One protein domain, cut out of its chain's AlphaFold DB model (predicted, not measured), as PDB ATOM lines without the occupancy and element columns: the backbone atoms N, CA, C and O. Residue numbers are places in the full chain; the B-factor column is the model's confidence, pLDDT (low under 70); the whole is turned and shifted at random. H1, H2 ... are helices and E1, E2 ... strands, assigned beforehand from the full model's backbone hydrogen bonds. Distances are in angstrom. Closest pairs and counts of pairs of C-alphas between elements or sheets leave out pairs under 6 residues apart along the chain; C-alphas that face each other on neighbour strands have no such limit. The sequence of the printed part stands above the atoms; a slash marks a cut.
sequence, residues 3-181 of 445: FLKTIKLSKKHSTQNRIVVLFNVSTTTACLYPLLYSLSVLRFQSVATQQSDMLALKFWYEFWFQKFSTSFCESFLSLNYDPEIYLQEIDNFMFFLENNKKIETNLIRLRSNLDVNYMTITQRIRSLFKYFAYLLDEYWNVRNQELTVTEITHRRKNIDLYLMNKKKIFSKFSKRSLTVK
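This is residues 3 to 181 of the 445 residues of the protein "Site-specific integrase" of Acinetobacter terrestris (UniProt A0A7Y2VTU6). Two long helices, H6 and H7, lie side by side as a helical hairpin, and H2, also long, crosses H6 almost at right angles. H1 runs back beside H2, and the small two-stranded hairpin of E1 and E2 covers this pair on the side away from H6, while the short helices H3, H4 and H5 follow from the end of H2 and bring the chain back to H6. The printed part has 179 residues, with two named strands followed by seven named helices, in the order E1, E2, H1, H2, H3, H4, H5, H6, H7. The class is mostly helix, and the one sheet, in the order E1 - E2, is antiparallel. The whole is compact, with a radius of gyration of the C-alphas of 17.1 A and spans of 50 by 41 by 31 A.

E1 is residues 3 to 8, 16.6 A from first to last C-alpha, and begins at C-alpha 3 at (516.427, 470.874, 422.888). E2 is residues 18 to 24, 19.4 A long. H1 is residues 32 to 40, and H2, residues 47 to 68, is 30.8 A long, starting at C-alpha 47 at (516.122, 466.822, 438.307). H3 is residues 72 to 78, H4 residues 84 to 87, and H5 residues 90 to 98. H6, residues 118 to 138, is 30.2 A long. H7, residues 149 to 179, is the longest helix at 44.8 A and ends at C-alpha 179 at (548.577, 468.113, 437.043).

H2 and H6 are the hubs, touching four other helices each. They touch each other about perpendicular, at 84 degrees, with the C-alphas of Ala 56 and Arg 124 closest at 4.9 A. H7 touches H6 with its residues 163 to 177 alone, at a shallow tilt of 9 degrees, opposite ways; the closest C-alphas are those of Tyr 118 and Ser 174, 4.8 A apart. H5 and H6, also a helical hairpin, touch at a shallow tilt of 33 degrees, only just short of steep, with the C-alphas of Leu 97 and Ile 121 closest at 6.6 A. H1 and H2, another helical hairpin, only just touch, with 3 pairs of C-alphas within 8 A, the closest being Pro 34 and Leu 57 at 7.4 A. Their tilt is shallow, 17 degrees, and they run opposite ways. H1 also only just touches H6, about perpendicular at 88 degrees, with 3 such pairs, the closest being the C-alphas of Tyr 37 and Tyr 134 at 7.1 A. E1 and E2 are antiparallel at 147 degrees and form a hairpin, with N 5 and O 21 at 3.0 A and N 19 and O 7 at 2.9 A, within hydrogen-bond range. The closest C-alphas of E2 and H1 are those of Val 21 and Leu 35, 5.9 A apart; those of E2 and H2 are Val 20 and Gln 50, also 5.9 A. H3 only just touches H2, with 3 pairs of C-alphas within 8 A, the closest being Trp 64 and Phe 72 at 6.1 A, and H4 is close to H3 but not clearly touching, with C-alphas 76 and 85 closest at 7.5 A. H1, H2, H3, H5 and H6 have every O i to N i+4 pair within hydrogen-bond range, H7 has 26 of 27, and H4 is too short for such a pair.

The two C-alphas farthest apart are those of Lys 11 and Leu 110, 51.9 A. The printed part has no cut. The link from H5 to H6, residues 99 to 117, is long. The mean pLDDT of the printed part is 87.5, and residues 11 to 16, 105 to 115 and 175 to 181 are under 70.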
ATOM      1  N   PHE A   3     516.618 470.085 421.664       94.50
ATOM      2  CA  PHE A   3     516.427 470.874 422.888       94.50
ATOM      3  C   PHE A   3     515.924 470.032 424.064       94.50
ATOM      4  O   PHE A   3     515.342 468.965 423.888       94.50
ATOM      5  N   LEU A   4     516.174 470.514 425.285       95.44
ATOM      6  CA  LEU A   4     515.721 469.870 426.518       95.44
ATOM      7  C   LEU A   4     514.496 470.587 427.072       95.44
ATOM      8  O   LEU A   4     514.494 471.813 427.182       95.44
ATOM      9  N   LYS A   5     513.499 469.821 427.514       92.81
ATOM     10  CA  LYS A   5     512.325 470.346 428.217       92.81
ATOM     11  C   LYS A   5     512.065 469.529 429.476       92.81
ATOM     12  O   LYS A   5     512.214 468.312 429.482       92.81
ATOM     13  N   THR A   6     511.705 470.205 430.565       90.75
ATOM     14  CA  THR A   6     511.242 469.537 431.791       90.75
ATOM     15  C   THR A   6     509.722 469.434 431.734       90.75
ATOM     16  O   THR A   6     509.052 470.448 431.554       90.75
ATOM     17  N   ILE A   7     509.190 468.224 431.869       89.31
ATOM     18  CA  ILE A   7     507.761 467.913 431.760       89.31
ATOM     19  C   ILE A   7     507.250 467.473 433.129       89.31
ATOM     20  O   ILE A   7     507.917 466.697 433.814       89.31
ATOM     21  N   LYS A   8     506.077 467.970 433.533       84.81
ATOM     22  CA  LYS A   8     505.371 467.521 434.741       84.81
ATOM     23  C   LYS A   8     504.518 466.301 434.390       84.81
ATOM     24  O   LYS A   8     503.766 466.345 433.423       84.81
ATOM     25  N   LEU A   9     504.641 465.230 435.165       81.56
ATOM     26  CA  LEU A   9     503.839 464.020 434.993       81.56
ATOM     27  C   LEU A   9     502.475 464.186 435.677       81.56
ATOM     28  O   LEU A   9     502.395 464.776 436.756       81.56
ATOM     29  N   SER A  10     501.416 463.660 435.056       75.19
ATOM     30  CA  SER A  10     500.040 463.717 435.576       75.19
ATOM     31  C   SER A  10     499.812 462.795 436.779       75.19
ATOM     32  O   SER A  10     499.019 463.119 437.656       75.19
ATOM     33  N   LYS A  11     500.535 461.672 436.855       68.75
ATOM     34  CA  LYS A  11     500.467 460.699 437.954       68.75
ATOM     35  C   LYS A  11     501.785 460.624 438.723       68.75
ATOM     36  O   LYS A  11     502.864 460.795 438.144       68.75
ATOM     37  N   LYS A  12     501.700 460.351 440.033       61.16
ATOM     38  CA  LYS A  12     502.853 460.309 440.945       61.16
ATOM     39  C   LYS A  12     503.668 459.023 440.785       61.16
ATOM     40  O   LYS A  12     503.580 458.120 441.602       61.16
ATOM     41  N   HIS A  13     504.445 458.942 439.705       57.78
ATOM     42  CA  HIS A  13     505.305 457.793 439.384       57.78
ATOM     43  C   HIS A  13     506.809 458.090 439.540       57.78
ATOM     44  O   HIS A  13     507.638 457.266 439.156       57.78
ATOM     45  N   SER A  14     507.190 459.265 440.059       57.31
ATOM     46  CA  SER A  14     508.595 459.643 440.258       57.31
ATOM     47  C   SER A  14     508.823 460.443 441.543       57.31
ATOM     48  O   SER A  14     507.877 460.931 442.160       57.31
ATOM     49  N   THR A  15     510.087 460.603 441.946       58.78
ATOM     50  CA  THR A  15     510.476 461.301 443.187       58.78
ATOM     51  C   THR A  15     510.044 462.770 443.218       58.78
ATOM     52  O   THR A  15     509.819 463.315 444.292       58.78
ATOM     53  N   GLN A  16     509.911 463.419 442.053       63.97
ATOM     54  CA  GLN A  16     509.576 464.849 441.937       63.97
ATOM     55  C   GLN A  16     508.451 465.153 440.924       63.97
ATOM     56  O   GLN A  16     508.241 466.317 440.579       63.97
ATOM     57  N   ASN A  17     507.746 464.136 440.404       78.50
ATOM     58  CA  ASN A  17     506.724 464.247 439.341       78.50
ATOM     59  C   ASN A  17     507.141 465.083 438.127       78.50
ATOM     60  O   ASN A  17     506.316 465.702 437.451       78.50
ATOM     61  N   ARG A  18     508.443 465.120 437.850       83.00
ATOM     62  CA  ARG A  18     509.037 465.836 436.728       83.00
ATOM     63  C   ARG A  18     510.075 464.948 436.068       83.00
ATOM     64  O   ARG A  18     510.821 464.257 436.762       83.00
ATOM     65  N   ILE A  19     510.119 465.003 434.744       90.62
ATOM     66  CA  ILE A  19     511.140 464.340 433.937       90.62
ATOM     67  C   ILE A  19     511.763 465.322 432.954       90.62
ATOM     68  O   ILE A  19     511.099 466.244 432.475       90.62
ATOM     69  N   VAL A  20     513.045 465.143 432.657       93.62
ATOM     70  CA  VAL A  20     513.739 465.898 431.608       93.62
ATOM     71  C   VAL A  20     513.753 465.065 430.338       93.62
ATOM     72  O   VAL A  20     514.180 463.913 430.358       93.62
ATOM     73  N   VAL A  21     513.291 465.648 429.236       95.50
ATOM     74  CA  VAL A  21     513.136 464.962 427.951       95.50
ATOM     75  C   VAL A  21     513.883 465.724 426.859       95.50
ATOM     76  O   VAL A  21     513.924 466.959 426.865       95.50
ATOM     77  N   LEU A  22     514.485 464.967 425.941       97.38
ATOM     78  CA  LEU A  22     515.164 465.458 424.745       97.38
ATOM     79  C   LEU A  22     514.196 465.454 423.557       97.38
ATOM     80  O   LEU A  22     513.609 464.421 423.245       97.38
ATOM     81  N   PHE A  23     514.070 466.598 422.892       96.38
ATOM     82  CA  PHE A  23     513.214 466.795 421.725       96.38
ATOM     83  C   PHE A  23     514.033 467.104 420.476       96.38
ATOM     84  O   PHE A  23     515.051 467.803 420.545       96.38
ATOM     85  N   ASN A  24     513.544 466.631 419.332       92.62
ATOM     86  CA  ASN A  24     513.987 467.078 418.020       92.62
ATOM     87  C   ASN A  24     513.237 468.371 417.655       92.62
ATOM     88  O   ASN A  24     512.015 468.438 417.757       92.62
ATOM     89  N   VAL A  25     513.974 469.411 417.261       90.38
ATOM     90  CA  VAL A  25     513.404 470.714 416.879       90.38
ATOM     91  C   VAL A  25     512.521 470.591 415.639       90.38
ATOM     92  O   VAL A  25     511.456 471.192 415.615       90.38
ATOM     93  N   SER A  26     512.935 469.807 414.641       87.31
ATOM     94  CA  SER A  26     512.253 469.748 413.342       87.31
ATOM     95  C   SER A  26     510.897 469.056 413.433       87.31
ATOM     96  O   SER A  26     509.930 469.508 412.837       87.31
ATOM     97  N   THR A  27     510.812 467.970 414.202       88.25
ATOM     98  CA  THR A  27     509.571 467.197 414.359       88.25
ATOM     99  C   THR A  27     508.757 467.632 415.572       88.25
ATOM    100  O   THR A  27     507.609 467.229 415.715       88.25
ATOM    101  N   THR A  28     509.343 468.410 416.489       88.94
ATOM    102  CA  THR A  28     508.798 468.729 417.823       88.94
ATOM    103  C   THR A  28     508.455 467.503 418.684       88.94
ATOM    104  O   THR A  28     507.813 467.625 419.728       88.94
ATOM    105  N   THR A  29     508.933 466.317 418.297       92.38
ATOM    106  CA  THR A  29     508.714 465.057 419.012       92.38
ATOM    107  C   THR A  29     509.889 464.714 419.923       92.38
ATOM    108  O   THR A  29     511.029 465.144 419.716       92.38
ATOM    109  N   ALA A  30     509.603 463.954 420.980       94.94
ATOM    110  CA  ALA A  30     510.634 463.434 421.867       94.94
ATOM    111  C   ALA A  30     511.447 462.347 421.149       94.94
ATOM    112  O   ALA A  30     510.881 461.492 420.470       94.94
ATOM    113  N   CYS A  31     512.767 462.351 421.331       96.25
ATOM    114  CA  CYS A  31     513.607 461.266 420.835       96.25
ATOM    115  C   CYS A  31     513.249 459.971 421.582       96.25
ATOM    116  O   CYS A  31     513.236 459.971 422.815       96.25
ATOM    117  N   LEU A  32     513.003 458.880 420.848       96.00
ATOM    118  CA  LEU A  32     512.447 457.631 421.385       96.00
ATOM    119  C   LEU A  32     513.284 457.045 422.531       96.00
ATOM    120  O   LEU A  32     512.824 456.968 423.668       96.00
ATOM    121  N   TYR A  33     514.532 456.667 422.263       97.31
ATOM    122  CA  TYR A  33     515.364 456.000 423.267       97.31
ATOM    123  C   TYR A  33     515.744 456.900 424.465       97.31
ATOM    124  O   TYR A  33     515.722 456.419 425.599       97.31
ATOM    125  N   PRO A  34     516.019 458.213 424.302       97.44
ATOM    126  CA  PRO A  34     516.219 459.128 425.423       97.44
ATOM    127  C   PRO A  34     514.954 459.319 426.259       97.44
ATOM    128  O   PRO A  34     515.054 459.451 427.478       97.44
ATOM    129  N   LEU A  35     513.770 459.325 425.637       96.56
ATOM    130  CA  LEU A  35     512.498 459.353 426.358       96.56
ATOM    131  C   LEU A  35     512.346 458.098 427.219       96.56
ATOM    132  O   LEU A  35     512.051 458.217 428.407       96.56
ATOM    133  N   LEU A  36     512.598 456.918 426.649       96.50
ATOM    134  CA  LEU A  36     512.497 455.649 427.369       96.50
ATOM    135  C   LEU A  36     513.511 455.575 428.513       96.50
ATOM    136  O   LEU A  36     513.109 455.309 429.642       96.50
ATOM    137  N   TYR A  37     514.766 455.979 428.287       97.12
ATOM    138  CA  TYR A  37     515.774 456.114 429.345       97.12
ATOM    139  C   TYR A  37     515.353 457.096 430.450       97.12
ATOM    140  O   TYR A  37     515.592 456.869 431.640       97.12
ATOM    141  N   SER A  38     514.698 458.201 430.077       94.62
ATOM    142  CA  SER A  38     514.175 459.164 431.046       94.62
ATOM    143  C   SER A  38     513.078 458.547 431.917       94.62
ATOM    144  O   SER A  38     513.078 458.712 433.139       94.62
ATOM    145  N   LEU A  39     512.171 457.790 431.297       92.19
ATOM    146  CA  LEU A  39     511.034 457.150 431.951       92.19
ATOM    147  C   LEU A  39     511.414 455.929 432.790       92.19
ATOM    148  O   LEU A  39     510.762 455.698 433.802       92.19
ATOM    149  N   SER A  40     512.422 455.152 432.404       92.06
ATOM    150  CA  SER A  40     512.812 453.924 433.106       92.06
ATOM    151  C   SER A  40     513.886 454.175 434.164       92.06
ATOM    152  O   SER A  40     513.782 453.648 435.269       92.06
ATOM    153  N   VAL A  41     514.876 455.024 433.869       92.81
ATOM    154  CA  VAL A  41     516.065 455.203 434.715       92.81
ATOM    155  C   VAL A  41     516.103 456.585 435.360       92.81
ATOM    156  O   VAL A  41     516.181 456.708 436.586       92.81
ATOM    157  N   LEU A  42     516.055 457.659 434.562       92.06
ATOM    158  CA  LEU A  42     516.345 458.997 435.092       92.06
ATOM    159  C   LEU A  42     515.230 459.568 435.967       92.06
ATOM    160  O   LEU A  42     515.531 460.380 436.841       92.06
ATOM    161  N   ARG A  43     513.971 459.141 435.808       88.81
ATOM    162  CA  ARG A  43     512.847 459.639 436.624       88.81
ATOM    163  C   ARG A  43     513.069 459.476 438.130       88.81
ATOM    164  O   ARG A  43     512.510 460.238 438.914       88.81
ATOM    165  N   PHE A  44     513.884 458.508 438.538       87.56
ATOM    166  CA  PHE A  44     514.202 458.240 439.941       87.56
ATOM    167  C   PHE A  44     515.356 459.102 440.473       87.56
ATOM    168  O   PHE A  44     515.594 459.157 441.676       87.56
ATOM    169  N   GLN A  45     516.061 459.807 439.588       87.75
ATOM    170  CA  GLN A  45     517.173 460.688 439.923       87.75
ATOM    171  C   GLN A  45     516.697 462.124 440.169       87.75
ATOM    172  O   GLN A  45     515.651 462.551 439.675       87.75
ATOM    173  N   SER A  46     517.511 462.910 440.882       84.44
ATOM    174  CA  SER A  46     517.251 464.346 441.057       84.44
ATOM    175  C   SER A  46     517.151 465.060 439.704       84.44
ATOM    176  O   SER A  46     517.921 464.750 438.792       84.44
ATOM    177  N   VAL A  47     516.278 466.067 439.569       84.94
ATOM    178  CA  VAL A  47     516.122 466.822 438.307       84.94
ATOM    179  C   VAL A  47     517.452 467.403 437.806       84.94
ATOM    180  O   VAL A  47     517.686 467.442 436.602       84.94
ATOM    181  N   ALA A  48     518.363 467.799 438.701       85.19
ATOM    182  CA  ALA A  48     519.696 468.265 438.314       85.19
ATOM    183  C   ALA A  48     520.534 467.157 437.645       85.19
ATOM    184  O   ALA A  48     521.174 467.399 436.621       85.19
ATOM    185  N   THR A  49     520.492 465.937 438.190       89.94
ATOM    186  CA  THR A  49     521.116 464.757 437.575       89.94
ATOM    187  C   THR A  49     520.477 464.456 436.222       89.94
ATOM    188  O   THR A  49     521.201 464.295 435.245       89.94
ATOM    189  N   GLN A  50     519.139 464.474 436.138       93.12
ATOM    190  CA  GLN A  50     518.420 464.254 434.879       93.12
ATOM    191  C   GLN A  50     518.837 465.267 433.804       93.12
ATOM    192  O   GLN A  50     519.145 464.880 432.682       93.12
ATOM    193  N   GLN A  51     518.912 466.560 434.151       92.06
ATOM    194  CA  GLN A  51     519.366 467.620 433.243       92.06
ATOM    195  C   GLN A  51     520.809 467.403 432.787       92.06
ATOM    196  O   GLN A  51     521.115 467.591 431.612       92.06
ATOM    197  N   SER A  52     521.701 467.019 433.701       93.06
ATOM    198  CA  SER A  52     523.103 466.764 433.370       93.06
ATOM    199  C   SER A  52     523.264 465.574 432.422       93.06
ATOM    200  O   SER A  52     524.029 465.668 431.459       93.06
ATOM    201  N   ASP A  53     522.554 464.476 432.682       96.19
ATOM    202  CA  ASP A  53     522.627 463.272 431.857       96.19
ATOM    203  C   ASP A  53     521.972 463.528 430.489       96.19
ATOM    204  O   ASP A  53     522.615 463.319 429.463       96.19
ATOM    205  N   MET A  54     520.780 464.132 430.441       96.69
ATOM    206  CA  MET A  54     520.117 464.497 429.180       96.69
ATOM    207  C   MET A  54     520.893 465.518 428.345       96.69
ATOM    208  O   MET A  54     520.827 465.486 427.120       96.69
ATOM    209  N   LEU A  55     521.674 466.406 428.966       96.50
ATOM    210  CA  LEU A  55     522.552 467.316 428.229       96.50
ATOM    211  C   LEU A  55     523.702 466.579 427.532       96.50
ATOM    212  O   LEU A  55     524.108 466.991 426.448       96.50
ATOM    213  N   ALA A  56     524.216 465.491 428.116       97.00
ATOM    214  CA  ALA A  56     525.192 464.642 427.435       97.00
ATOM    215  C   ALA A  56     524.567 463.956 426.215       97.00
ATOM    216  O   ALA A  56     525.157 463.977 425.138       97.00
ATOM    217  N   LEU A  57     523.345 463.434 426.366       97.88
ATOM    218  CA  LEU A  57     522.597 462.808 425.275       97.88
ATOM    219  C   LEU A  57     522.251 463.822 424.181       97.88
ATOM    220  O   LEU A  57     522.407 463.514 423.009       97.88
ATOM    221  N   LYS A  58     521.872 465.055 424.538       97.56
ATOM    222  CA  LYS A  58     521.688 466.138 423.565       97.56
ATOM    223  C   LYS A  58     522.930 466.312 422.692       97.56
ATOM    224  O   LYS A  58     522.801 466.360 421.477       97.56
ATOM    225  N   PHE A  59     524.115 466.393 423.301       97.38
ATOM    226  CA  PHE A  59     525.359 466.551 422.546       97.38
ATOM    227  C   PHE A  59     525.673 465.330 421.683       97.38
ATOM    228  O   PHE A  59     526.118 465.512 420.559       97.38
ATOM    229  N   TRP A  60     525.405 464.115 422.166       97.88
ATOM    230  CA  TRP A  60     525.547 462.896 421.362       97.88
ATOM    231  C   TRP A  60     524.642 462.913 420.124       97.88
ATOM    232  O   TRP A  60     525.092 462.635 419.021       97.88
ATOM    233  N   TYR A  61     523.380 463.307 420.291       97.38
ATOM    234  CA  TYR A  61     522.422 463.402 419.190       97.38
ATOM    235  C   TYR A  61     522.780 464.524 418.207       97.38
ATOM    236  O   TYR A  61     522.618 464.353 417.002       97.38
ATOM    237  N   GLU A  62     523.291 465.659 418.698       96.31
ATOM    238  CA  GLU A  62     523.823 466.732 417.848       96.31
ATOM    239  C   GLU A  62     525.035 466.264 417.042       96.31
ATOM    240  O   GLU A  62     525.074 466.501 415.839       96.31
ATOM    241  N   PHE A  63     525.978 465.570 417.681       96.62
ATOM    242  CA  PHE A  63     527.133 464.964 417.024       96.62
ATOM    243  C   PHE A  63     526.707 463.977 415.932       96.62
ATOM    244  O   PHE A  63     527.124 464.113 414.786       96.62
ATOM    245  N   TRP A  64     525.830 463.029 416.270       96.69
ATOM    246  CA  TRP A  64     525.380 462.001 415.336       96.69
ATOM    247  C   TRP A  64     524.697 462.607 414.111       96.69
ATOM    248  O   TRP A  64     525.041 462.280 412.979       96.69
ATOM    249  N   PHE A  65     523.776 463.548 414.334       94.88
ATOM    250  CA  PHE A  65     523.063 464.214 413.250       94.88
ATOM    251  C   PHE A  65     523.999 465.054 412.375       94.88
ATOM    252  O   PHE A  65     523.867 465.029 411.158       94.88
ATOM    253  N   GLN A  66     524.964 465.767 412.964       94.12
ATOM    254  CA  GLN A  66     525.957 466.508 412.180       94.12
ATOM    255  C   GLN A  66     526.824 465.574 411.320       94.12
ATOM    256  O   GLN A  66     527.193 465.960 410.216       94.12
ATOM    257  N   LYS A  67     527.150 464.368 411.807       94.12
ATOM    258  CA  LYS A  67     528.045 463.434 411.107       94.12
ATOM    259  C   LYS A  67     527.335 462.651 410.010       94.12
ATOM    260  O   LYS A  67     527.850 462.535 408.906       94.12
ATOM    261  N   PHE A  68     526.167 462.101 410.330       94.06
ATOM    262  CA  PHE A  68     525.475 461.127 409.487       94.06
ATOM    263  C   PHE A  68     524.217 461.691 408.820       94.06
ATOM    264  O   PHE A  68     523.587 460.996 408.032       94.06
ATOM    265  N   SER A  69     523.817 462.928 409.140       93.50
ATOM    266  CA  SER A  69     522.591 463.568 408.623       93.50
ATOM    267  C   SER A  69     521.293 462.788 408.876       93.50
ATOM    268  O   SER A  69     520.257 463.084 408.289       93.50
ATOM    269  N   THR A  70     521.319 461.837 409.809       93.69
ATOM    270  CA  THR A  70     520.168 461.055 410.272       93.69
ATOM    271  C   THR A  70     520.095 461.081 411.800       93.69
ATOM    272  O   THR A  70     521.030 461.511 412.488       93.69
ATOM    273  N   SER A  71     518.960 460.680 412.369       92.88
ATOM    274  CA  SER A  71     518.816 460.589 413.819       92.88
ATOM    275  C   SER A  71     519.482 459.321 414.359       92.88
ATOM    276  O   SER A  71     519.366 458.250 413.775       92.88
ATOM    277  N   PHE A  72     520.106 459.406 415.539       96.56
ATOM    278  CA  PHE A  72     520.655 458.212 416.195       96.56
ATOM    279  C   PHE A  72     519.581 457.140 416.446       96.56
ATOM    280  O   PHE A  72     519.872 455.950 416.398       96.56
ATOM    281  N   CYS A  73     518.332 457.552 416.698       95.38
ATOM    282  CA  CYS A  73     517.232 456.608 416.883       95.38
ATOM    283  C   CYS A  73     516.981 455.762 415.628       95.38
ATOM    284  O   CYS A  73     516.796 454.553 415.731       95.38
ATOM    285  N   GLU A  74     516.985 456.411 414.467       94.56
ATOM    286  CA  GLU A  74     516.782 455.775 413.169       94.56
ATOM    287  C   GLU A  74     517.945 454.847 412.827       94.56
ATOM    288  O   GLU A  74     517.705 453.674 412.572       94.56
ATOM    289  N   SER A  75     519.194 455.318 412.947       96.50
ATOM    290  CA  SER A  75     520.375 454.487 412.674       96.50
ATOM    291  C   SER A  75     520.457 453.253 413.576       96.50
ATOM    292  O   SER A  75     520.799 452.169 413.116       96.50
ATOM    293  N   PHE A  76     520.139 453.405 414.866       95.94
ATOM    294  CA  PHE A  76     520.171 452.286 415.809       95.94
ATOM    295  C   PHE A  76     519.070 451.261 415.524       95.94
ATOM    296  O   PHE A  76     519.301 450.066 415.667       95.94
ATOM    297  N   LEU A  77     517.892 451.711 415.082       94.81
ATOM    298  CA  LEU A  77     516.814 450.812 414.675       94.81
ATOM    299  C   LEU A  77     517.135 450.099 413.352       94.81
ATOM    300  O   LEU A  77     516.963 448.888 413.258       94.81
ATOM    301  N   SER A  78     517.614 450.833 412.344       94.44
ATOM    302  CA  SER A  78     517.879 450.292 411.004       94.44
ATOM    303  C   SER A  78     518.993 449.249 410.987       94.44
ATOM    304  O   SER A  78     519.009 448.386 410.119       94.44
ATOM    305  N   LEU A  79     519.924 449.327 411.941       92.44
ATOM    306  CA  LEU A  79     521.038 448.386 412.101       92.44
ATOM    307  C   LEU A  79     520.728 447.295 413.135       92.44
ATOM    308  O   LEU A  79     521.638 446.735 413.738       92.44
ATOM    309  N   ASN A  80     519.441 447.014 413.366       92.56
ATOM    310  CA  ASN A  80     518.958 445.987 414.287       92.56
ATOM    311  C   ASN A  80     519.610 446.055 415.679       92.56
ATOM    312  O   ASN A  80     520.051 445.048 416.228       92.56
ATOM    313  N   TYR A  81     519.699 447.258 416.245       94.00
ATOM    314  CA  TYR A  81     520.256 447.503 417.575       94.00
ATOM    315  C   TYR A  81     521.725 447.079 417.757       94.00
ATOM    316  O   TYR A  81     522.152 446.854 418.892       94.00
ATOM    317  N   ASP A  82     522.507 446.991 416.676       92.81
ATOM    318  CA  ASP A  82     523.930 446.663 416.761       92.81
ATOM    319  C   ASP A  82     524.692 447.746 417.553       92.81
ATOM    320  O   ASP A  82     524.676 448.925 417.174       92.81
ATOM    321  N   PRO A  83     525.356 447.394 418.670       93.75
ATOM    322  CA  PRO A  83     526.096 448.359 419.464       93.75
ATOM    323  C   PRO A  83     527.352 448.902 418.781       93.75
ATOM    324  O   PRO A  83     527.807 449.995 419.133       93.75
ATOM    325  N   GLU A  84     527.913 448.185 417.808       93.81
ATOM    326  CA  GLU A  84     529.182 448.553 417.175       93.81
ATOM    327  C   GLU A  84     529.123 449.958 416.546       93.81
ATOM    328  O   GLU A  84     530.072 450.740 416.656       93.81
ATOM    329  N   ILE A  85     527.949 450.333 416.028       94.50
ATOM    330  CA  ILE A  85     527.675 451.603 415.341       94.50
ATOM    331  C   ILE A  85     528.019 452.826 416.201       94.50
ATOM    332  O   ILE A  85     528.433 453.860 415.683       94.50
ATOM    333  N   TYR A  86     527.829 452.735 417.522       94.56
ATOM    334  CA  TYR A  86     528.118 453.835 418.441       94.56
ATOM    335  C   TYR A  86     529.399 453.623 419.234       94.56
ATOM    336  O   TYR A  86     529.974 454.603 419.711       94.56
ATOM    337  N   LEU A  87     529.862 452.378 419.389       95.88
ATOM    338  CA  LEU A  87     531.122 452.089 420.069       95.88
ATOM    339  C   LEU A  87     532.310 452.665 419.291       95.88
ATOM    340  O   LEU A  87     533.167 453.313 419.896       95.88
ATOM    341  N   GLN A  88     532.308 452.524 417.962       94.44
ATOM    342  CA  GLN A  88     533.342 453.080 417.076       94.44
ATOM    343  C   GLN A  88     533.401 454.615 417.113       94.44
ATOM    344  O   GLN A  88     534.444 455.223 416.877       94.44
ATOM    345  N   GLU A  89     532.296 455.259 417.485       95.06
ATOM    346  CA  GLU A  89     532.143 456.712 417.462       95.06
ATOM    347  C   GLU A  89     532.458 457.401 418.801       95.06
ATOM    348  O   GLU A  89     532.403 458.628 418.906       95.06
ATOM    349  N   ILE A  90     532.839 456.646 419.839       94.69
ATOM    350  CA  ILE A  90     533.146 457.203 421.166       94.69
ATOM    351  C   ILE A  90     534.321 458.189 421.126       94.69
ATOM    352  O   ILE A  90     534.262 459.237 421.777       94.69
ATOM    353  N   ASP A  91     535.384 457.876 420.381       90.94
ATOM    354  CA  ASP A  91     536.548 458.763 420.276       90.94
ATOM    355  C   ASP A  91     536.223 460.013 419.446       90.94
ATOM    356  O   ASP A  91     536.563 461.124 419.845       90.94
ATOM    357  N   ASN A  92     535.467 459.858 418.356       91.69
ATOM    358  CA  ASN A  92     535.002 460.979 417.534       91.69
ATOM    359  C   ASN A  92     534.093 461.924 418.327       91.69
ATOM    360  O   ASN A  92     534.208 463.145 418.222       91.69
ATOM    361  N   PHE A  93     533.238 461.377 419.190       93.62
ATOM    362  CA  PHE A  93     532.427 462.187 420.086       93.62
ATOM    363  C   PHE A  93     533.257 462.907 421.154       93.62
ATOM    364  O   PHE A  93     532.957 464.051 421.501       93.62
ATOM    365  N   MET A  94     534.321 462.281 421.669       90.19
ATOM    366  CA  MET A  94     535.274 462.973 422.540       90.19
ATOM    367  C   MET A  94     535.874 464.186 421.820       90.19
ATOM    368  O   MET A  94     535.843 465.281 422.378       90.19
ATOM    369  N   PHE A  95     536.344 464.018 420.580       88.44
ATOM    370  CA  PHE A  95     536.876 465.119 419.771       88.44
ATOM    371  C   PHE A  95     535.844 466.215 419.539       88.44
ATOM    372  O   PHE A  95     536.109 467.386 419.792       88.44
ATOM    373  N   PHE A  96     534.623 465.843 419.173       91.81
ATOM    374  CA  PHE A  96     533.517 466.783 419.042       91.81
ATOM    375  C   PHE A  96     533.311 467.634 420.307       91.81
ATOM    376  O   PHE A  96     533.113 468.847 420.221       91.81
ATOM    377  N   LEU A  97     533.388 467.030 421.498       91.06
ATOM    378  CA  LEU A  97     533.275 467.764 422.760       91.06
ATOM    379  C   LEU A  97     534.471 468.692 423.029       91.06
ATOM    380  O   LEU A  97     534.274 469.735 423.654       91.06
ATOM    381  N   GLU A  98     535.676 468.332 422.585       87.62
ATOM    382  CA  GLU A  98     536.872 469.180 422.683       87.62
ATOM    383  C   GLU A  98     536.793 470.389 421.744       87.62
ATOM    384  O   GLU A  98     537.131 471.501 422.148       87.62
ATOM    385  N   ASN A  99     536.261 470.205 420.536       86.75
ATOM    386  CA  ASN A  99     536.237 471.224 419.480       86.75
ATOM    387  C   ASN A  99     534.965 472.069 419.497       86.75
ATOM    388  O   ASN A  99     534.380 472.379 418.459       86.75
ATOM    389  N   ASN A 100     534.488 472.426 420.690       85.88
ATOM    390  CA  ASN A 100     533.297 473.260 420.853       85.88
ATOM    391  C   ASN A 100     532.054 472.735 420.107       85.88
ATOM    392  O   ASN A 100     531.216 473.531 419.679       85.88
ATOM    393  N   LYS A 101     531.887 471.407 420.017       90.12
ATOM    394  CA  LYS A 101     530.730 470.732 419.393       90.12
ATOM    395  C   LYS A 101     530.646 470.961 417.883       90.12
ATOM    396  O   LYS A 101     529.554 471.135 417.338       90.12
ATOM    397  N   LYS A 102     531.806 470.973 417.229       86.19
ATOM    398  CA  LYS A 102     531.955 470.967 415.772       86.19
ATOM    399  C   LYS A 102     532.628 469.672 415.334       86.19
ATOM    400  O   LYS A 102     533.493 469.152 416.041       86.19
ATOM    401  N   ILE A 103     532.209 469.148 414.187       84.00
ATOM    402  CA  ILE A 103     532.862 468.001 413.557       84.00
ATOM    403  C   ILE A 103     534.047 468.504 412.747       84.00
ATOM    404  O   ILE A 103     533.890 469.358 411.882       84.00
ATOM    405  N   GLU A 104     535.213 467.928 413.007       76.06
ATOM    406  CA  GLU A 104     536.400 468.084 412.175       76.06
ATOM    407  C   GLU A 104     536.985 466.694 411.929       76.06
ATOM    408  O   GLU A 104     537.171 465.913 412.862       76.06
ATOM    409  N   THR A 105     537.227 466.361 410.663       61.97
ATOM    410  CA  THR A 105     537.584 465.002 410.228       61.97
ATOM    411  C   THR A 105     539.077 464.691 410.345       61.97
ATOM    412  O   THR A 105     539.454 463.529 410.267       61.97
ATOM    413  N   ASN A 106     539.925 465.702 410.576       63.06
ATOM    414  CA  ASN A 106     541.387 465.588 410.450       63.06
ATOM    415  C   ASN A 106     542.148 465.871 411.755       63.06
ATOM    416  O   ASN A 106     543.309 466.278 411.731       63.06
ATOM    417  N   LEU A 107     541.509 465.690 412.909       62.22
ATOM    418  CA  LEU A 107     542.142 466.006 414.184       62.22
ATOM    419  C   LEU A 107     542.850 464.797 414.784       62.22
ATOM    420  O   LEU A 107     542.231 463.866 415.292       62.22
ATOM    421  N   ILE A 108     544.180 464.863 414.785       61.44
ATOM    422  CA  ILE A 108     545.023 463.967 415.570       61.44
ATOM    423  C   ILE A 108     545.285 464.621 416.922       61.44
ATOM    424  O   ILE A 108     545.790 465.742 417.023       61.44
ATOM    425  N   ARG A 109     544.978 463.893 417.996       62.94
ATOM    426  CA  ARG A 109     545.262 464.355 419.353       62.94
ATOM    427  C   ARG A 109     546.750 464.281 419.663       62.94
ATOM    428  O   ARG A 109     547.239 463.248 420.112       62.94
ATOM    429  N   LEU A 110     547.455 465.396 419.523       58.44
ATOM    430  CA  LEU A 110     548.868 465.461 419.905       58.44
ATOM    431  C   LEU A 110     549.045 465.711 421.414       58.44
ATOM    432  O   LEU A 110     549.894 465.086 422.048       58.44
ATOM    433  N   ARG A 111     548.226 466.587 422.020       62.59
ATOM    434  CA  ARG A 111     548.237 466.906 423.466       62.59
ATOM    435  C   ARG A 111     546.843 467.282 423.985       62.59
ATOM    436  O   ARG A 111     545.921 467.511 423.211       62.59
ATOM    437  N   SER A 112     546.663 467.300 425.310       65.25
ATOM    438  CA  SER A 112     545.460 467.858 425.947       65.25
ATOM    439  C   SER A 112     545.451 469.384 425.842       65.25
ATOM    440  O   SER A 112     546.438 470.008 426.223       65.25
ATOM    441  N   ASN A 113     544.340 469.963 425.387       67.69
ATOM    442  CA  ASN A 113     544.170 471.413 425.285       67.69
ATOM    443  C   ASN A 113     543.914 472.036 426.677       67.69
ATOM    444  O   ASN A 113     543.017 471.601 427.396       67.69
ATOM    445  N   LEU A 114     544.703 473.040 427.066       65.19
ATOM    446  CA  LEU A 114     544.613 473.695 428.378       65.19
ATOM    447  C   LEU A 114     543.296 474.459 428.584       65.19
ATOM    448  O   LEU A 114     542.805 474.521 429.711       65.19
ATOM    449  N   ASP A 115     542.686 474.952 427.506       68.56
ATOM    450  CA  ASP A 115     541.433 475.714 427.551       68.56
ATOM    451  C   ASP A 115     540.196 474.810 427.685       68.56
ATOM    452  O   ASP A 115     539.082 475.265 427.960       68.56
ATOM    453  N   VAL A 116     540.380 473.496 427.527       77.44
ATOM    454  CA  VAL A 116     539.296 472.519 427.561       77.44
ATOM    455  C   VAL A 116     539.075 471.990 428.976       77.44
ATOM    456  O   VAL A 116     539.948 471.415 429.631       77.44
ATOM    457  N   ASN A 117     537.829 472.088 429.447       82.12
ATOM    458  CA  ASN A 117     537.429 471.535 430.737       82.12
ATOM    459  C   ASN A 117     537.207 470.010 430.654       82.12
ATOM    460  O   ASN A 117     536.078 469.513 430.566       82.12
ATOM    461  N   TYR A 118     538.304 469.259 430.748       85.75
ATOM    462  CA  TYR A 118     538.305 467.795 430.708       85.75
ATOM    463  C   TYR A 118     537.466 467.123 431.794       85.75
ATOM    464  O   TYR A 118     536.950 466.027 431.574       85.75
ATOM    465  N   MET A 119     537.282 467.769 432.950       83.81
ATOM    466  CA  MET A 119     536.403 467.264 434.008       83.81
ATOM    467  C   MET A 119     534.950 467.203 433.523       83.81
ATOM    468  O   MET A 119     534.264 466.195 433.700       83.81
ATOM    469  N   THR A 120     534.494 468.267 432.860       87.88
ATOM    470  CA  THR A 120     533.137 468.359 432.312       87.88
ATOM    471  C   THR A 120     532.938 467.360 431.180       87.88
ATOM    472  O   THR A 120     531.944 466.634 431.185       87.88
ATOM    473  N   ILE A 121     533.891 467.264 430.251       90.25
ATOM    474  CA  ILE A 121     533.833 466.300 429.144       90.25
ATOM    475  C   ILE A 121     533.797 464.860 429.670       90.25
ATOM    476  O   ILE A 121     532.918 464.084 429.299       90.25
ATOM    477  N   THR A 122     534.677 464.523 430.617       90.62
ATOM    478  CA  THR A 122     534.692 463.198 431.254       90.62
ATOM    479  C   THR A 122     533.352 462.886 431.915       90.62
ATOM    480  O   THR A 122     532.866 461.758 431.832       90.62
ATOM    481  N   GLN A 123     532.719 463.872 432.558       90.81
ATOM    482  CA  GLN A 123     531.393 463.687 433.138       90.81
ATOM    483  C   GLN A 123     530.322 463.437 432.067       90.81
ATOM    484  O   GLN A 123     529.483 462.564 432.268       90.81
ATOM    485  N   ARG A 124     530.364 464.140 430.926       94.06
ATOM    486  CA  ARG A 124     529.438 463.909 429.802       94.06
ATOM    487  C   ARG A 124     529.601 462.511 429.212       94.06
ATOM    488  O   ARG A 124     528.599 461.829 429.032       94.06
ATOM    489  N   ILE A 125     530.834 462.047 429.013       94.12
ATOM    490  CA  ILE A 125     531.095 460.681 428.534       94.12
ATOM    491  C   ILE A 125     530.595 459.639 429.534       94.12
ATOM    492  O   ILE A 125     529.981 458.652 429.143       94.12
ATOM    493  N   ARG A 126     530.780 459.859 430.841       93.44
ATOM    494  CA  ARG A 126     530.218 458.955 431.857       93.44
ATOM    495  C   ARG A 126     528.696 458.884 431.783       93.44
ATOM    496  O   ARG A 126     528.154 457.793 431.916       93.44
ATOM    497  N   SER A 127     528.018 460.014 431.598       96.00
ATOM    498  CA  SER A 127     526.564 460.042 431.407       96.00
ATOM    499  C   SER A 127     526.147 459.314 430.124       96.00
ATOM    500  O   SER A 127     525.172 458.568 430.153       96.00
ATOM    501  N   LEU A 128     526.913 459.460 429.037       96.69
ATOM    502  CA  LEU A 128     526.690 458.727 427.789       96.69
ATOM    503  C   LEU A 128     526.858 457.212 427.976       96.69
ATOM    504  O   LEU A 128     526.009 456.449 427.540       96.69
ATOM    505  N   PHE A 129     527.890 456.764 428.693       96.62
ATOM    506  CA  PHE A 129     528.113 455.335 428.938       96.62
ATOM    507  C   PHE A 129     527.012 454.693 429.781       96.62
ATOM    508  O   PHE A 129     526.687 453.534 429.555       96.62
ATOM    509  N   LYS A 130     526.398 455.430 430.718       96.00
ATOM    510  CA  LYS A 130     525.196 454.938 431.416       96.00
ATOM    511  C   LYS A 130     524.041 454.700 430.446       96.00
ATOM    512  O   LYS A 130     523.326 453.717 430.576       96.00
ATOM    513  N   TYR A 131     523.869 455.602 429.484       97.56
ATOM    514  CA  TYR A 131     522.848 455.469 428.457       97.56
ATOM    515  C   TYR A 131     523.159 454.325 427.481       97.56
ATOM    516  O   TYR A 131     522.253 453.581 427.138       97.56
ATOM    517  N   PHE A 132     524.420 454.109 427.102       97.25
ATOM    518  CA  PHE A 132     524.810 452.940 426.302       97.25
ATOM    519  C   PHE A 132     524.588 451.623 427.041       97.25
ATOM    520  O   PHE A 132     524.067 450.691 426.445       97.25
ATOM    521  N   ALA A 133     524.913 451.555 428.335       95.75
ATOM    522  CA  ALA A 133     524.589 450.387 429.149       95.75
ATOM    523  C   ALA A 133     523.077 450.108 429.142       95.75
ATOM    524  O   ALA A 133     522.672 448.984 428.878       95.75
ATOM    525  N   TYR A 134     522.257 451.152 429.309       96.69
ATOM    526  CA  TYR A 134     520.802 451.044 429.186       96.69
ATOM    527  C   TYR A 134     520.350 450.527 427.811       96.69
ATOM    528  O   TYR A 134     519.495 449.649 427.747       96.69
ATOM    529  N   LEU A 135     520.920 451.034 426.711       96.56
ATOM    530  CA  LEU A 135     520.571 450.554 425.369       96.56
ATOM    531  C   LEU A 135     520.907 449.074 425.187       96.56
ATOM    532  O   LEU A 135     520.110 448.331 424.619       96.56
ATOM    533  N   LEU A 136     522.067 448.650 425.682       94.75
ATOM    534  CA  LEU A 136     522.470 447.254 425.611       94.75
ATOM    535  C   LEU A 136     521.539 446.359 426.443       94.75
ATOM    536  O   LEU A 136     521.181 445.281 425.989       94.75
ATOM    537  N   ASP A 137     521.136 446.799 427.639       93.12
ATOM    538  CA  ASP A 137     520.254 446.028 428.526       93.12
ATOM    539  C   ASP A 137     518.853 445.841 427.912       93.12
ATOM    540  O   ASP A 137     518.319 444.730 427.884       93.12
ATOM    541  N   GLU A 138     518.271 446.912 427.371       93.94
ATOM    542  CA  GLU A 138     516.891 446.896 426.870       93.94
ATOM    543  C   GLU A 138     516.751 446.381 425.435       93.94
ATOM    544  O   GLU A 138     515.758 445.722 425.116       93.94
ATOM    545  N   TYR A 139     517.719 446.674 424.561       92.12
ATOM    546  CA  TYR A 139     517.577 446.428 423.121       92.12
ATOM    547  C   TYR A 139     518.509 445.354 422.585       92.12
ATOM    548  O   TYR A 139     518.101 444.608 421.702       92.12
ATOM    549  N   TRP A 140     519.718 445.227 423.123       90.88
ATOM    550  CA  TRP A 140     520.689 444.252 422.636       90.88
ATOM    551  C   TRP A 140     520.692 442.992 423.514       90.88
ATOM    552  O   TRP A 140     521.627 442.695 424.258       90.88
ATOM    553  N   ASN A 141     519.579 442.260 423.452       87.81
ATOM    554  CA  ASN A 141     519.340 441.030 424.204       87.81
ATOM    555  C   ASN A 141     518.686 439.956 423.317       87.81
ATOM    556  O   ASN A 141     518.311 440.216 422.177       87.81
ATOM    557  N   VAL A 142     518.522 438.750 423.867       88.06
ATOM    558  CA  VAL A 142     518.050 437.547 423.151       88.06
ATOM    559  C   VAL A 142     516.668 437.740 422.507       88.06
ATOM    560  O   VAL A 142     516.314 437.018 421.587       88.06
ATOM    561  N   ARG A 143     515.863 438.714 422.964       86.19
ATOM    562  CA  ARG A 143     514.531 438.973 422.389       86.19
ATOM    563  C   ARG A 143     514.596 439.658 421.030       86.19
ATOM    564  O   ARG A 143     513.704 439.456 420.219       86.19
ATOM    565  N   ASN A 144     515.622 440.476 420.810       84.81
ATOM    566  CA  ASN A 144     515.747 441.310 419.616       84.81
ATOM    567  C   ASN A 144     516.916 440.880 418.721       84.81
ATOM    568  O   ASN A 144     517.146 441.499 417.687       84.81
ATOM    569  N   GLN A 145     517.712 439.896 419.143       88.31
ATOM    570  CA  GLN A 145     518.922 439.458 418.452       88.31
ATOM    571  C   GLN A 145     518.849 437.958 418.193       88.31
ATOM    572  O   GLN A 145     518.522 437.190 419.095       88.31
ATOM    573  N   GLU A 146     519.244 437.536 416.995       87.00
ATOM    574  CA  GLU A 146     519.398 436.124 416.624       87.00
ATOM    575  C   GLU A 146     520.718 435.558 417.171       87.00
ATOM    576  O   GLU A 146     521.579 435.082 416.438       87.00
ATOM    577  N   LEU A 147     520.924 435.686 418.481       86.31
ATOM    578  CA  LEU A 147     522.132 435.245 419.173       86.31
ATOM    579  C   LEU A 147     521.758 434.390 420.377       86.31
ATOM    580  O   LEU A 147     520.775 434.643 421.078       86.31
ATOM    581  N   THR A 148     522.596 433.403 420.668       89.06
ATOM    582  CA  THR A 148     522.442 432.584 421.866       89.06
ATOM    583  C   THR A 148     522.753 433.385 423.134       89.06
ATOM    584  O   THR A 148     523.481 434.386 423.128       89.06
ATOM    585  N   VAL A 149     522.234 432.917 424.274       88.62
ATOM    586  CA  VAL A 149     522.504 433.517 425.594       88.62
ATOM    587  C   VAL A 149     524.010 433.587 425.873       88.62
ATOM    588  O   VAL A 149     524.501 434.584 426.409       88.62
ATOM    589  N   THR A 150     524.756 432.546 425.501       89.88
ATOM    590  CA  THR A 150     526.207 432.459 425.702       89.88
ATOM    591  C   THR A 150     526.957 433.478 424.844       89.88
ATOM    592  O   THR A 150     527.834 434.173 425.360       89.88
ATOM    593  N   GLU A 151     526.578 433.639 423.574       89.88
ATOM    594  CA  GLU A 151     527.179 434.624 422.666       89.88
ATOM    595  C   GLU A 151     526.929 436.059 423.124       89.88
ATOM    596  O   GLU A 151     527.879 436.843 423.204       89.88
ATOM    597  N   ILE A 152     525.682 436.398 423.478       89.44
ATOM    598  CA  ILE A 152     525.339 437.726 424.005       89.44
ATOM    599  C   ILE A 152     526.124 438.005 425.282       89.44
ATOM    600  O   ILE A 152     526.712 439.077 425.411       89.44
ATOM    601  N   THR A 153     526.203 437.044 426.204       89.69
ATOM    602  CA  THR A 153     526.926 437.223 427.472       89.69
ATOM    603  C   THR A 153     528.419 437.463 427.237       89.69
ATOM    604  O   THR A 153     529.005 438.384 427.814       89.69
ATOM    605  N   HIS A 154     529.045 436.672 426.361       92.56
ATOM    606  CA  HIS A 154     530.463 436.817 426.030       92.56
ATOM    607  C   HIS A 154     530.758 438.166 425.361       92.56
ATOM    608  O   HIS A 154     531.644 438.908 425.792       92.56
ATOM    609  N   ARG A 155     529.979 438.527 424.338       92.19
ATOM    610  CA  ARG A 155     530.121 439.810 423.642       92.19
ATOM    611  C   ARG A 155     529.818 440.994 424.572       92.19
ATOM    612  O   ARG A 155     530.569 441.969 424.553       92.19
ATOM    613  N   ARG A 156     528.819 440.895 425.460       93.06
ATOM    614  CA  ARG A 156     528.518 441.933 426.460       93.06
ATOM    615  C   ARG A 156     529.709 442.194 427.372       93.06
ATOM    616  O   ARG A 156     530.084 443.346 427.566       93.06
ATOM    617  N   LYS A 157     530.361 441.133 427.857       93.25
ATOM    618  CA  LYS A 157     531.577 441.240 428.676       93.25
ATOM    619  C   LYS A 157     532.693 442.002 427.950       93.25
ATOM    620  O   LYS A 157     533.365 442.829 428.567       93.25
ATOM    621  N   ASN A 158     532.869 441.764 426.649       94.38
ATOM    622  CA  ASN A 158     533.865 442.472 425.839       94.38
ATOM    623  C   ASN A 158     533.519 443.960 425.676       94.38
ATOM    624  O   ASN A 158     534.393 444.811 425.851       94.38
ATOM    625  N   ILE A 159     532.247 444.281 425.420       95.06
ATOM    626  CA  ILE A 159     531.764 445.667 425.328       95.06
ATOM    627  C   ILE A 159     531.941 446.394 426.668       95.06
ATOM    628  O   ILE A 159     532.478 447.503 426.709       95.06
ATOM    629  N   ASP A 160     531.566 445.767 427.783       93.56
ATOM    630  CA  ASP A 160     531.709 446.353 429.117       93.56
ATOM    631  C   ASP A 160     533.186 446.612 429.459       93.56
ATOM    632  O   ASP A 160     533.533 447.677 429.985       93.56
ATOM    633  N   LEU A 161     534.084 445.682 429.105       95.19
ATOM    634  CA  LEU A 161     535.529 445.857 429.257       95.19
ATOM    635  C   LEU A 161     536.048 447.025 428.405       95.19
ATOM    636  O   LEU A 161     536.821 447.856 428.898       95.19
ATOM    637  N   TYR A 162     535.597 447.130 427.154       95.25
ATOM    638  CA  TYR A 162     535.935 448.232 426.257       95.25
ATOM    639  C   TYR A 162     535.486 449.588 426.830       95.25
ATOM    640  O   TYR A 162     536.309 450.499 426.988       95.25
ATOM    641  N   LEU A 163     534.222 449.715 427.249       94.00
ATOM    642  CA  LEU A 163     533.684 450.932 427.867       94.00
ATOM    643  C   LEU A 163     534.419 451.281 429.170       94.00
ATOM    644  O   LEU A 163     534.725 452.452 429.430       94.00
ATOM    645  N   MET A 164     534.766 450.283 429.988       92.69
ATOM    646  CA  MET A 164     535.548 450.481 431.211       92.69
ATOM    647  C   MET A 164     536.956 451.008 430.903       92.69
ATOM    648  O   MET A 164     537.430 451.927 431.583       92.69
ATOM    649  N   ASN A 165     537.615 450.479 429.873       93.69
ATOM    650  CA  ASN A 165     538.929 450.942 429.434       93.69
ATOM    651  C   ASN A 165     538.870 452.377 428.900       93.69
ATOM    652  O   ASN A 165     539.648 453.222 429.353       93.69
ATOM    653  N   LYS A 166     537.885 452.705 428.053       92.31
ATOM    654  CA  LYS A 166     537.638 454.085 427.603       92.31
ATOM    655  C   LYS A 166     537.395 455.029 428.779       92.31
ATOM    656  O   LYS A 166     538.034 456.075 428.886       92.31
ATOM    657  N   LYS A 167     536.568 454.627 429.751       90.38
ATOM    658  CA  LYS A 167     536.308 455.401 430.976       90.38
ATOM    659  C   LYS A 167     537.593 455.665 431.767       90.38
ATOM    660  O   LYS A 167     537.781 456.781 432.260       90.38
ATOM    661  N   LYS A 168     538.481 454.669 431.893       89.88
ATOM    662  CA  LYS A 168     539.794 454.831 432.540       89.88
ATOM    663  C   LYS A 168     540.666 455.826 431.768       89.88
ATOM    664  O   LYS A 168     541.200 456.740 432.398       89.88
ATOM    665  N   ILE A 169     540.767 455.701 430.444       88.12
ATOM    666  CA  ILE A 169     541.547 456.607 429.578       88.12
ATOM    667  C   ILE A 169     541.061 458.052 429.739       88.12
ATOM    668  O   ILE A 169     541.841 458.922 430.126       88.12
ATOM    669  N   PHE A 170     539.759 458.300 429.578       85.94
ATOM    670  CA  PHE A 170     539.198 459.646 429.713       85.94
ATOM    671  C   PHE A 170     539.370 460.214 431.126       85.94
ATOM    672  O   PHE A 170     539.708 461.385 431.299       85.94
ATOM    673  N   SER A 171     539.255 459.375 432.165       84.62
ATOM    674  CA  SER A 171     539.535 459.819 433.535       84.62
ATOM    675  C   SER A 171     540.991 460.253 433.747       84.62
ATOM    676  O   SER A 171     541.237 461.173 434.531       84.62
ATOM    677  N   LYS A 172     541.958 459.644 433.040       84.31
ATOM    678  CA  LYS A 172     543.366 460.065 433.081       84.31
ATOM    679  C   LYS A 172     543.552 461.437 432.441       84.31
ATOM    680  O   LYS A 172     544.336 462.214 432.972       84.31
ATOM    681  N   PHE A 173     542.813 461.779 431.382       77.50
ATOM    682  CA  PHE A 173     542.865 463.126 430.796       77.50
ATOM    683  C   PHE A 173     542.394 464.197 431.779       77.50
ATOM    684  O   PHE A 173     543.086 465.192 431.966       77.50
ATOM    685  N   SER A 174     541.291 463.953 432.493       72.38
ATOM    686  CA  SER A 174     540.838 464.870 433.546       72.38
ATOM    687  C   SER A 174     541.832 465.008 434.699       72.38
ATOM    688  O   SER A 174     541.878 466.066 435.315       72.38
ATOM    689  N   LYS A 175     542.599 463.962 435.032       69.88
ATOM    690  CA  LYS A 175     543.654 464.047 436.053       69.88
ATOM    691  C   LYS A 175     544.879 464.793 435.530       69.88
ATOM    692  O   LYS A 175     545.393 465.655 436.227       69.88
ATOM    693  N   ARG A 176     545.302 464.514 434.292       63.72
ATOM    694  CA  ARG A 176     546.427 465.199 433.643       63.72
ATOM    695  C   ARG A 176     546.166 466.692 433.477       63.72
ATOM    696  O   ARG A 176     547.049 467.476 433.772       63.72
ATOM    697  N   SER A 177     544.953 467.109 433.114       58.69
ATOM    698  CA  SER A 177     544.627 468.543 433.055       58.69
ATOM    699  C   SER A 177     544.713 469.236 434.423       58.69
ATOM    700  O   SER A 177     544.855 470.451 434.487       58.69
ATOM    701  N   LEU A 178     544.601 468.487 435.529       56.09
ATOM    702  CA  LEU A 178     544.808 469.017 436.878       56.09
ATOM    703  C   LEU A 178     546.297 469.094 437.243       56.09
ATOM    704  O   LEU A 178     546.665 469.996 437.984       56.09
ATOM    705  N   THR A 179     547.133 468.178 436.738       50.38
ATOM    706  CA  THR A 179     548.577 468.113 437.043       50.38
ATOM    707  C   THR A 179     549.458 468.899 436.072       50.38
ATOM    708  O   THR A 179     550.557 469.273 436.444       50.38
ATOM    709  N   VAL A 180     549.002 469.164 434.841       51.00
ATOM    710  CA  VAL A 180     549.716 469.968 433.822       51.00
ATOM    711  C   VAL A 180     549.579 471.477 434.091       51.00
ATOM    712  O   VAL A 180     550.057 472.300 433.320       51.00
ATOM    713  N   LYS A 181     548.978 471.875 435.218       52.03
ATOM    714  CA  LYS A 181     549.161 473.236 435.725       52.03
ATOM    715  C   LYS A 181     550.621 473.378 436.156       52.03
ATOM    716  O   LYS A 181     550.990 472.898 437.220       52.03
TER     717      LYS A 181